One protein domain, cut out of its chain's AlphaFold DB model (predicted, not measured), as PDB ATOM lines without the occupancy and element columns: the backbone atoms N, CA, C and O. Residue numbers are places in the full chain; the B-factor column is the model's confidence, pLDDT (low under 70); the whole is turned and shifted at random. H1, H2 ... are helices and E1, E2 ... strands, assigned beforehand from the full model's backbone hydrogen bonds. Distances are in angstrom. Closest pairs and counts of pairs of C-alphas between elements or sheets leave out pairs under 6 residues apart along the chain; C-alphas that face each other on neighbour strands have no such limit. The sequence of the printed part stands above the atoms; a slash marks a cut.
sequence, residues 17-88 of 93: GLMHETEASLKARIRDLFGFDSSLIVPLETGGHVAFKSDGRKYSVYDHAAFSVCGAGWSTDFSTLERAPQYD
ATOM      1  N   GLY A  17     212.760 231.680 215.180       88.31
ATOM      2  CA  GLY A  17     213.759 232.625 215.686       88.31
ATOM      3  C   GLY A  17     214.548 233.402 214.621       88.31
ATOM      4  O   GLY A  17     215.452 234.163 214.992       88.31
ATOM      5  N   LEU A  18     214.215 233.244 213.334       90.88
ATOM      6  CA  LEU A  18     214.778 233.977 212.201       90.88
ATOM      7  C   LEU A  18     213.726 234.913 211.593       90.88
ATOM      8  O   LEU A  18     212.782 234.491 210.930       90.88
ATOM      9  N   MET A  19     213.936 236.205 211.803       96.00
ATOM     10  CA  MET A  19     213.086 237.293 211.339       96.00
ATOM     11  C   MET A  19     213.709 237.931 210.096       96.00
ATOM     12  O   MET A  19     214.840 238.410 210.163       96.00
ATOM     13  N   HIS A  20     212.994 237.971 208.978       94.75
ATOM     14  CA  HIS A  20     213.435 238.642 207.755       94.75
ATOM     15  C   HIS A  20     212.629 239.913 207.525       94.75
ATOM     16  O   HIS A  20     211.433 239.972 207.810       94.75
ATOM     17  N   GLU A  21     213.300 240.955 207.048       95.75
ATOM     18  CA  GLU A  21     212.640 242.175 206.611       95.75
ATOM     19  C   GLU A  21     211.626 241.870 205.501       95.75
ATOM     20  O   GLU A  21     211.943 241.202 204.517       95.75
ATOM     21  N   THR A  22     210.410 242.395 205.646       94.69
ATOM     22  CA  THR A  22     209.353 242.186 204.654       94.69
ATOM     23  C   THR A  22     209.579 243.037 203.406       94.69
ATOM     24  O   THR A  22     210.137 244.135 203.459       94.69
ATOM     25  N   GLU A  23     209.051 242.597 202.263       94.12
ATOM     26  CA  GLU A  23     209.080 243.400 201.033       94.12
ATOM     27  C   GLU A  23     208.359 244.756 201.201       94.12
ATOM     28  O   GLU A  23     208.776 245.781 200.658       94.12
ATOM     29  N   ALA A  24     207.290 244.798 202.002       94.50
ATOM     30  CA  ALA A  24     206.593 246.042 202.321       94.50
ATOM     31  C   ALA A  24     207.490 247.022 203.099       94.50
ATOM     32  O   ALA A  24     207.478 248.222 202.809       94.50
ATOM     33  N   SER A  25     208.298 246.517 204.042       95.38
ATOM     34  CA  SER A  25     209.327 247.301 204.744       95.38
ATOM     35  C   SER A  25     210.369 247.841 203.769       95.38
ATOM     36  O   SER A  25     210.661 249.037 203.784       95.38
ATOM     37  N   LEU A  26     210.860 246.995 202.859       95.50
ATOM     38  CA  LEU A  26     211.817 247.388 201.825       95.50
ATOM     39  C   LEU A  26     211.295 248.562 200.977       95.50
ATOM     40  O   LEU A  26     211.966 249.588 200.841       95.50
ATOM     41  N   LYS A  27     210.070 248.447 200.452       96.12
ATOM     42  CA  LYS A  27     209.416 249.511 199.668       96.12
ATOM     43  C   LYS A  27     209.263 250.802 200.474       96.12
ATOM     44  O   LYS A  27     209.505 251.888 199.948       96.12
ATOM     45  N   ALA A  28     208.884 250.695 201.750       95.31
ATOM     46  CA  ALA A  28     208.751 251.847 202.635       95.31
ATOM     47  C   ALA A  28     210.099 252.545 202.884       95.31
ATOM     48  O   ALA A  28     210.159 253.769 202.793       95.31
ATOM     49  N   ARG A  29     211.189 251.795 203.101       94.50
ATOM     50  CA  ARG A  29     212.545 252.361 203.231       94.50
ATOM     51  C   ARG A  29     212.968 253.119 201.981       94.50
ATOM     52  O   ARG A  29     213.463 254.235 202.100       94.50
ATOM     53  N   ILE A  30     212.762 252.540 200.797       95.38
ATOM     54  CA  ILE A  30     213.109 253.187 199.521       95.38
ATOM     55  C   ILE A  30     212.317 254.492 199.345       95.38
ATOM     56  O   ILE A  30     212.905 255.520 199.006       95.38
ATOM     57  N   ARG A  31     211.005 254.486 199.627       95.06
ATOM     58  CA  ARG A  31     210.182 255.708 199.645       95.06
ATOM     59  C   ARG A  31     210.748 256.739 200.610       95.06
ATOM     60  O   ARG A  31     210.913 257.893 200.235       95.06
ATOM     61  N   ASP A  32     211.003 256.345 201.853       93.62
ATOM     62  CA  ASP A  32     211.375 257.292 202.899       93.62
ATOM     63  C   ASP A  32     212.748 257.914 202.603       93.62
ATOM     64  O   ASP A  32     212.900 259.128 202.727       93.62
ATOM     65  N   LEU A  33     213.721 257.122 202.144       93.50
ATOM     66  CA  LEU A  33     215.080 257.590 201.848       93.50
ATOM     67  C   LEU A  33     215.179 258.403 200.551       93.50
ATOM     68  O   LEU A  33     215.941 259.369 200.498       93.50
ATOM     69  N   PHE A  34     214.423 258.036 199.511       94.00
ATOM     70  CA  PHE A  34     214.636 258.568 198.159       94.00
ATOM     71  C   PHE A  34     213.418 259.259 197.532       94.00
ATOM     72  O   PHE A  34     213.539 259.871 196.475       94.00
ATOM     73  N   GLY A  35     212.256 259.215 198.183       94.38
ATOM     74  CA  GLY A  35     211.063 259.970 197.789       94.38
ATOM     75  C   GLY A  35     210.191 259.329 196.705       94.38
ATOM     76  O   GLY A  35     209.326 260.011 196.160       94.38
ATOM     77  N   PHE A  36     210.388 258.049 196.378       95.00
ATOM     78  CA  PHE A  36     209.524 257.329 195.431       95.00
ATOM     79  C   PHE A  36     208.154 256.997 196.025       95.00
ATOM     80  O   PHE A  36     208.050 256.705 197.210       95.00
ATOM     81  N   ASP A  37     207.106 256.938 195.204       93.69
ATOM     82  CA  ASP A  37     205.826 256.372 195.641       93.69
ATOM     83  C   ASP A  37     205.965 254.856 195.841       93.69
ATOM     84  O   ASP A  37     206.239 254.115 194.896       93.69
ATOM     85  N   SER A  38     205.735 254.382 197.069       91.69
ATOM     86  CA  SER A  38     205.852 252.962 197.416       91.69
ATOM     87  C   SER A  38     204.944 252.033 196.604       91.69
ATOM     88  O   SER A  38     205.264 250.855 196.479       91.69
ATOM     89  N   SER A  39     203.832 252.535 196.056       93.56
ATOM     90  CA  SER A  39     202.918 251.751 195.212       93.56
ATOM     91  C   SER A  39     203.456 251.495 193.801       93.56
ATOM     92  O   SER A  39     203.008 250.561 193.140       93.56
ATOM     93  N   LEU A  40     204.429 252.294 193.356       95.81
ATOM     94  CA  LEU A  40     205.045 252.200 192.032       95.81
ATOM     95  C   LEU A  40     206.387 251.461 192.056       95.81
ATOM     96  O   LEU A  40     206.939 251.175 190.996       95.81
ATOM     97  N   ILE A  41     206.915 251.170 193.248       96.81
ATOM     98  CA  ILE A  41     208.152 250.408 193.421       96.81
ATOM     99  C   ILE A  41     207.870 248.934 193.145       96.81
ATOM    100  O   ILE A  41     207.073 248.298 193.839       96.81
ATOM    101  N   VAL A  42     208.596 248.374 192.186       96.06
ATOM    102  CA  VAL A  42     208.604 246.943 191.881       96.06
ATOM    103  C   VAL A  42     209.994 246.395 192.210       96.06
ATOM    104  O   VAL A  42     210.931 246.652 191.458       96.06
ATOM    105  N   PRO A  43     210.174 245.680 193.334       94.75
ATOM    106  CA  PRO A  43     211.415 244.974 193.637       94.75
ATOM    107  C   PRO A  43     211.696 243.925 192.563       94.75
ATOM    108  O   PRO A  43     210.773 243.269 192.080       94.75
ATOM    109  N   LEU A  44     212.958 243.790 192.167       93.06
ATOM    110  CA  LEU A  44     213.363 242.902 191.080       93.06
ATOM    111  C   LEU A  44     214.373 241.879 191.575       93.06
ATOM    112  O   LEU A  44     214.076 240.693 191.647       93.06
ATOM    113  N   GLU A  45     215.554 242.359 191.938       85.69
ATOM    114  CA  GLU A  45     216.593 241.559 192.560       85.69
ATOM    115  C   GLU A  45     216.866 242.184 193.917       85.69
ATOM    116  O   GLU A  45     217.084 243.388 194.035       85.69
ATOM    117  N   THR A  46     216.766 241.378 194.963       77.19
ATOM    118  CA  THR A  46     217.072 241.833 196.316       77.19
ATOM    119  C   THR A  46     218.339 241.146 196.779       77.19
ATOM    120  O   THR A  46     218.602 239.995 196.429       77.19
ATOM    121  N   GLY A  47     219.167 241.911 197.482       70.88
ATOM    122  CA  GLY A  47     220.503 241.509 197.868       70.88
ATOM    123  C   GLY A  47     220.622 240.460 198.936       70.88
ATOM    124  O   GLY A  47     219.663 239.814 199.350       70.88
ATOM    125  N   GLY A  48     221.859 240.351 199.418       73.62
ATOM    126  CA  GLY A  48     222.131 239.687 200.674       73.62
ATOM    127  C   GLY A  48     221.364 240.348 201.818       73.62
ATOM    128  O   GLY A  48     220.795 241.441 201.716       73.62
ATOM    129  N   HIS A  49     221.352 239.652 202.946       84.69
ATOM    130  CA  HIS A  49     220.827 240.218 204.172       84.69
ATOM    131  C   HIS A  49     221.954 240.466 205.165       84.69
ATOM    132  O   HIS A  49     222.749 239.568 205.461       84.69
ATOM    133  N   VAL A  50     221.960 241.650 205.772       89.56
ATOM    134  CA  VAL A  50     222.766 241.901 206.968       89.56
ATOM    135  C   VAL A  50     221.987 241.398 208.173       89.56
ATOM    136  O   VAL A  50     220.873 241.844 208.449       89.56
ATOM    137  N   ALA A  51     222.585 240.453 208.897       93.19
ATOM    138  CA  ALA A  51     221.983 239.871 210.085       93.19
ATOM    139  C   ALA A  51     222.412 240.598 211.363       93.19
ATOM    140  O   ALA A  51     223.584 240.925 211.551       93.19
ATOM    141  N   PHE A  52     221.479 240.760 212.292       94.06
ATOM    142  CA  PHE A  52     221.740 241.259 213.637       94.06
ATOM    143  C   PHE A  52     220.886 240.511 214.662       94.06
ATOM    144  O   PHE A  52     219.976 239.759 214.316       94.06
ATOM    145  N   LYS A  53     221.205 240.667 215.948       94.75
ATOM    146  CA  LYS A  53     220.425 240.076 217.040       94.75
ATOM    147  C   LYS A  53     219.756 241.171 217.849       94.75
ATOM    148  O   LYS A  53     220.394 242.167 218.176       94.75
ATOM    149  N   SER A  54     218.496 240.954 218.192       91.75
ATOM    150  CA  SER A  54     217.735 241.807 219.101       91.75
ATOM    151  C   SER A  54     216.787 240.928 219.907       91.75
ATOM    152  O   SER A  54     216.229 239.983 219.360       91.75
ATOM    153  N   ASP A  55     216.665 241.180 221.208       88.56
ATOM    154  CA  ASP A  55     215.767 240.434 222.107       88.56
ATOM    155  C   ASP A  55     215.851 238.894 221.965       88.56
ATOM    156  O   ASP A  55     214.857 238.178 221.873       88.56
ATOM    157  N   GLY A  56     217.075 238.368 221.832       86.31
ATOM    158  CA  GLY A  56     217.324 236.928 221.672       86.31
ATOM    159  C   GLY A  56     216.934 236.323 220.315       86.31
ATOM    160  O   GLY A  56     217.204 235.144 220.093       86.31
ATOM    161  N   ARG A  57     216.371 237.104 219.388       92.31
ATOM    162  CA  ARG A  57     216.009 236.679 218.025       92.31
ATOM    163  C   ARG A  57     217.043 237.155 217.010       92.31
ATOM    164  O   ARG A  57     217.734 238.156 217.226       92.31
ATOM    165  N   LYS A  58     217.165 236.431 215.897       95.50
ATOM    166  CA  LYS A  58     218.001 236.831 214.762       95.50
ATOM    167  C   LYS A  58     217.127 237.568 213.754       95.50
ATOM    168  O   LYS A  58     216.121 237.032 213.316       95.50
ATOM    169  N   TYR A  59     217.532 238.773 213.392       96.25
ATOM    170  CA  TYR A  59     216.897 239.604 212.379       96.25
ATOM    171  C   TYR A  59     217.808 239.717 211.167       96.25
ATOM    172  O   TYR A  59     219.031 239.637 211.305       96.25
ATOM    173  N   SER A  60     217.227 239.918 209.994       95.00
ATOM    174  CA  SER A  60     217.955 240.176 208.762       95.00
ATOM    175  C   SER A  60     217.242 241.274 207.964       95.00
ATOM    176  O   SER A  60     216.014 241.317 207.913       95.00
ATOM    177  N   VAL A  61     218.008 242.204 207.397       95.19
ATOM    178  CA  VAL A  61     217.510 243.314 206.562       95.19
ATOM    179  C   VAL A  61     218.202 243.287 205.217       95.19
ATOM    180  O   VAL A  61     219.348 242.842 205.149       95.19
ATOM    181  N   TYR A  62     217.538 243.782 204.177       94.75
ATOM    182  CA  TYR A  62     218.171 243.916 202.867       94.75
ATOM    183  C   TYR A  62     219.358 244.876 202.960       94.75
ATOM    184  O   TYR A  62     219.235 245.962 203.548       94.75
ATOM    185  N   ASP A  63     220.488 244.465 202.387       94.38
ATOM    186  CA  ASP A  63     221.691 245.291 202.257       94.38
ATOM    187  C   ASP A  63     221.732 246.076 200.945       94.38
ATOM    188  O   ASP A  63     222.218 247.203 200.923       94.38
ATOM    189  N   HIS A  64     221.128 245.528 199.893       95.38
ATOM    190  CA  HIS A  64     220.874 246.206 198.636       95.38
ATOM    191  C   HIS A  64     219.513 245.811 198.054       95.38
ATOM    192  O   HIS A  64     218.951 244.755 198.365       95.38
ATOM    193  N   ALA A  65     219.001 246.654 197.161       96.06
ATOM    194  CA  ALA A  65     217.865 246.323 196.316       96.06
ATOM    195  C   ALA A  65     218.009 246.911 194.911       96.06
ATOM    196  O   ALA A  65     218.270 248.104 194.751       96.06
ATOM    197  N   ALA A  66     217.753 246.079 193.907       96.75
ATOM    198  CA  ALA A  66     217.407 246.491 192.563       96.75
ATOM    199  C   ALA A  66     215.884 246.480 192.390       96.75
ATOM    200  O   ALA A  66     215.190 245.523 192.745       96.75
ATOM    201  N   PHE A  67     215.345 247.556 191.836       96.62
ATOM    202  CA  PHE A  67     213.906 247.754 191.696       96.62
ATOM    203  C   PHE A  67     213.602 248.610 190.472       96.62
ATOM    204  O   PHE A  67     214.485 249.285 189.960       96.62
ATOM    205  N   SER A  68     212.362 248.621 189.995       97.25
ATOM    206  CA  SER A  68     211.916 249.590 188.994       97.25
ATOM    207  C   SER A  68     210.809 250.486 189.537       97.25
ATOM    208  O   SER A  68     210.090 250.132 190.471       97.25
ATOM    209  N   VAL A  69     210.701 251.680 188.958       97.12
ATOM    210  CA  VAL A  69     209.610 252.630 189.188       97.12
ATOM    211  C   VAL A  69     209.161 253.139 187.828       97.12
ATOM    212  O   VAL A  69     209.962 253.726 187.100       97.12
ATOM    213  N   CYS A  70     207.898 252.896 187.472       95.19
ATOM    214  CA  CYS A  70     207.327 253.276 186.170       95.19
ATOM    215  C   CYS A  70     208.190 252.832 184.969       95.19
ATOM    216  O   CYS A  70     208.424 253.609 184.046       95.19
ATOM    217  N   GLY A  71     208.709 251.603 185.017       94.31
ATOM    218  CA  GLY A  71     209.538 251.026 183.956       94.31
ATOM    219  C   GLY A  71     211.017 251.434 183.981       94.31
ATOM    220  O   GLY A  71     211.803 250.870 183.229       94.31
ATOM    221  N   ALA A  72     211.429 252.353 184.859       97.50
ATOM    222  CA  ALA A  72     212.828 252.752 185.015       97.50
ATOM    223  C   ALA A  72     213.480 252.013 186.199       97.50
ATOM    224  O   ALA A  72     213.010 252.123 187.327       97.50
ATOM    225  N   GLY A  73     214.570 251.287 185.960       97.44
ATOM    226  CA  GLY A  73     215.316 250.440 186.892       97.44
ATOM    227  C   GLY A  73     216.394 251.161 187.708       97.44
ATOM    228  O   GLY A  73     217.181 251.946 187.191       97.44
ATOM    229  N   TRP A  74     216.446 250.898 189.002       97.88
ATOM    230  CA  TRP A  74     217.282 251.559 189.997       97.88
ATOM    231  C   TRP A  74     217.981 250.520 190.866       97.88
ATOM    232  O   TRP A  74     217.505 249.393 190.995       97.88
ATOM    233  N   SER A  75     219.087 250.921 191.484       96.81
ATOM    234  CA  SER A  75     219.772 250.142 192.513       96.81
ATOM    235  C   SER A  75     220.109 251.028 193.708       96.81
ATOM    236  O   SER A  75     220.341 252.232 193.559       96.81
ATOM    237  N   THR A  76     220.103 250.447 194.902       96.06
ATOM    238  CA  THR A  76     220.450 251.140 196.142       96.06
ATOM    239  C   THR A  76     221.062 250.190 197.165       96.06
ATOM    240  O   THR A  76     220.603 249.059 197.307       96.06
ATOM    241  N   ASP A  77     222.049 250.681 197.913       94.38
ATOM    242  CA  ASP A  77     222.579 250.096 199.157       94.38
ATOM    243  C   ASP A  77     221.989 250.789 200.410       94.38
ATOM    244  O   ASP A  77     222.530 250.719 201.517       94.38
ATOM    245  N   PHE A  78     220.893 251.534 200.220       92.56
ATOM    246  CA  PHE A  78     220.228 252.407 201.192       92.56
ATOM    247  C   PHE A  78     221.052 253.604 201.695       92.56
ATOM    248  O   PHE A  78     220.563 254.363 202.533       92.56
ATOM    249  N   SER A  79     222.253 253.819 201.158       91.81
ATOM    250  CA  SER A  79     223.073 255.017 201.377       91.81
ATOM    251  C   SER A  79     223.101 255.902 200.131       91.81
ATOM    252  O   SER A  79     223.042 257.129 200.238       91.81
ATOM    253  N   THR A  80     223.143 255.289 198.948       94.12
ATOM    254  CA  THR A  80     223.071 255.957 197.647       94.12
ATOM    255  C   THR A  80     221.957 255.366 196.785       94.12
ATOM    256  O   THR A  80     221.439 254.277 197.039       94.12
ATOM    257  N   LEU A  81     221.553 256.118 195.763       97.00
ATOM    258  CA  LEU A  81     220.601 255.681 194.749       97.00
ATOM    259  C   LEU A  81     221.237 255.876 193.379       97.00
ATOM    260  O   LEU A  81     221.658 256.984 193.041       97.00
ATOM    261  N   GLU A  82     221.247 254.819 192.579       97.44
ATOM    262  CA  GLU A  82     221.874 254.813 191.265       97.44
ATOM    263  C   GLU A  82     220.884 254.356 190.190       97.44
ATOM    264  O   GLU A  82     220.020 253.503 190.416       97.44
ATOM    265  N   ARG A  83     221.001 254.939 188.992       97.31
ATOM    266  CA  ARG A  83     220.298 254.438 187.806       97.31
ATOM    267  C   ARG A  83     220.892 253.089 187.421       97.31
ATOM    268  O   ARG A  83     222.104 252.973 187.294       97.31
ATOM    269  N   ALA A  84     220.032 252.114 187.157       96.12
ATOM    270  CA  ALA A  84     220.426 250.765 186.783       96.12
ATOM    271  C   ALA A  84     219.638 250.317 185.534       96.12
ATOM    272  O   ALA A  84     218.647 249.595 185.657       96.12
ATOM    273  N   PRO A  85     220.045 250.771 184.328       96.00
ATOM    274  CA  PRO A  85     219.306 250.538 183.082       96.00
ATOM    275  C   PRO A  85     219.072 249.064 182.738       96.00
ATOM    276  O   PRO A  85     218.104 248.737 182.067       96.00
ATOM    277  N   GLN A  86     219.915 248.151 183.228       94.81
ATOM    278  CA  GLN A  86     219.717 246.705 183.081       94.81
ATOM    279  C   GLN A  86     218.416 246.193 183.729       94.81
ATOM    280  O   GLN A  86     217.954 245.098 183.422       94.81
ATOM    281  N   TYR A  87     217.822 246.980 184.627       94.56
ATOM    282  CA  TYR A  87     216.554 246.684 185.284       94.56
ATOM    283  C   TYR A  87     215.373 247.481 184.704       94.56
ATOM    284  O   TYR A  87     214.270 247.392 185.250       94.56
ATOM    285  N   ASP A  88     215.578 248.244 183.622       95.19
ATOM    286  CA  ASP A  88     214.490 248.902 182.893       95.19
ATOM    287  C   ASP A  88     213.513 247.855 182.322       95.19
ATOM    288  O   ASP A  88     213.877 246.721 181.992       95.19
TER     289      ASP A  88
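Overview. This is residues 17 to 88 of the 93 residues of an uncharacterized protein of Coriobacteriaceae bacterium CHKCI002 (UniProt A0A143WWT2). A strongly twisted sheet of four strands with one helix across one of its faces makes one end of this elongated domain, and a smaller sheet of three strands, built on the hairpin of E3 and E4 with E1 beside E4, makes the other end. The chain passes from the smaller sheet to the larger one through H1, between E1 and E2, then back to the smaller sheet where E2 runs on into E3, and again to the larger one where E4 runs on into E5. The printed part has 72 residues, with one named helix and seven named strands in the order E1 H1 E2 E3 E4 E5 E6 E7; the larger sheet has the order E2 E5 E6 E7, all antiparallel, and the smaller one E1 E4 E3, mixed. The class is mixed, helices and strands. The whole is compact, with a radius of gyration of the C-alphas of 12.8 A, and spans 41 by 20 by 18 A, only just elongated.

Arrangement. The larger sheet holds E2, residues 41 to 46, E5, residues 65 to 69, E6, residues 72 to 76, and E7, residues 81 to 83. E2 and E7 are its edge strands. E5, E6 and E7 form a meander, each strand the antiparallel neighbour of the one before, and E5 and E6 as well as E6 and E7 are hairpins. N 44 and O 66 of E2 and E5 are 2.9 A apart, N 74 and O 67 of E6 and E5 2.7 A, and N 75 and O 82 of E6 and E7 2.9 A, each within hydrogen-bond range. H1, residues 23 to 34, is on one face of this sheet, giving two layers, a helix layer and a sheet layer, at a height over the sheet of 8.5 A. It runs across the strands, at 68 degrees to E2 on the local plane. The closest C-alphas of H1 and E2 are those of Lys 27 and Ile 41, 6.4 A apart. In H1 every O i to N i+4 pair is within hydrogen-bond range. In the smaller sheet E4, residues 57 to 62, is the inner strand, antiparallel to E3, residues 49 to 54, with N 59 and O 52 at 2.8 A, and parallel to E1, residues 18 to 21, with N 60 and O 19 at 2.8 A. E2 runs on into E3 at 94 degrees, and E4 into E5 at 50 degrees. E3 and E6 are apart.

Along the chain. E1 begins at C-alpha 18, (214.778, 233.977, 212.201). H1 is 16.4 A long, E4 16.9 A, E3 15.3 A and E6 13.6 A. E7 ends at C-alpha 83, (220.298, 254.438, 187.806).

Size, cuts and confidence. The C-alphas of Gly 56 and Gly 71, the two farthest apart, are 41.0 A from each other. The printed part has no cut and no long link. Its mean pLDDT is 93.5, and no printed residue is under 70.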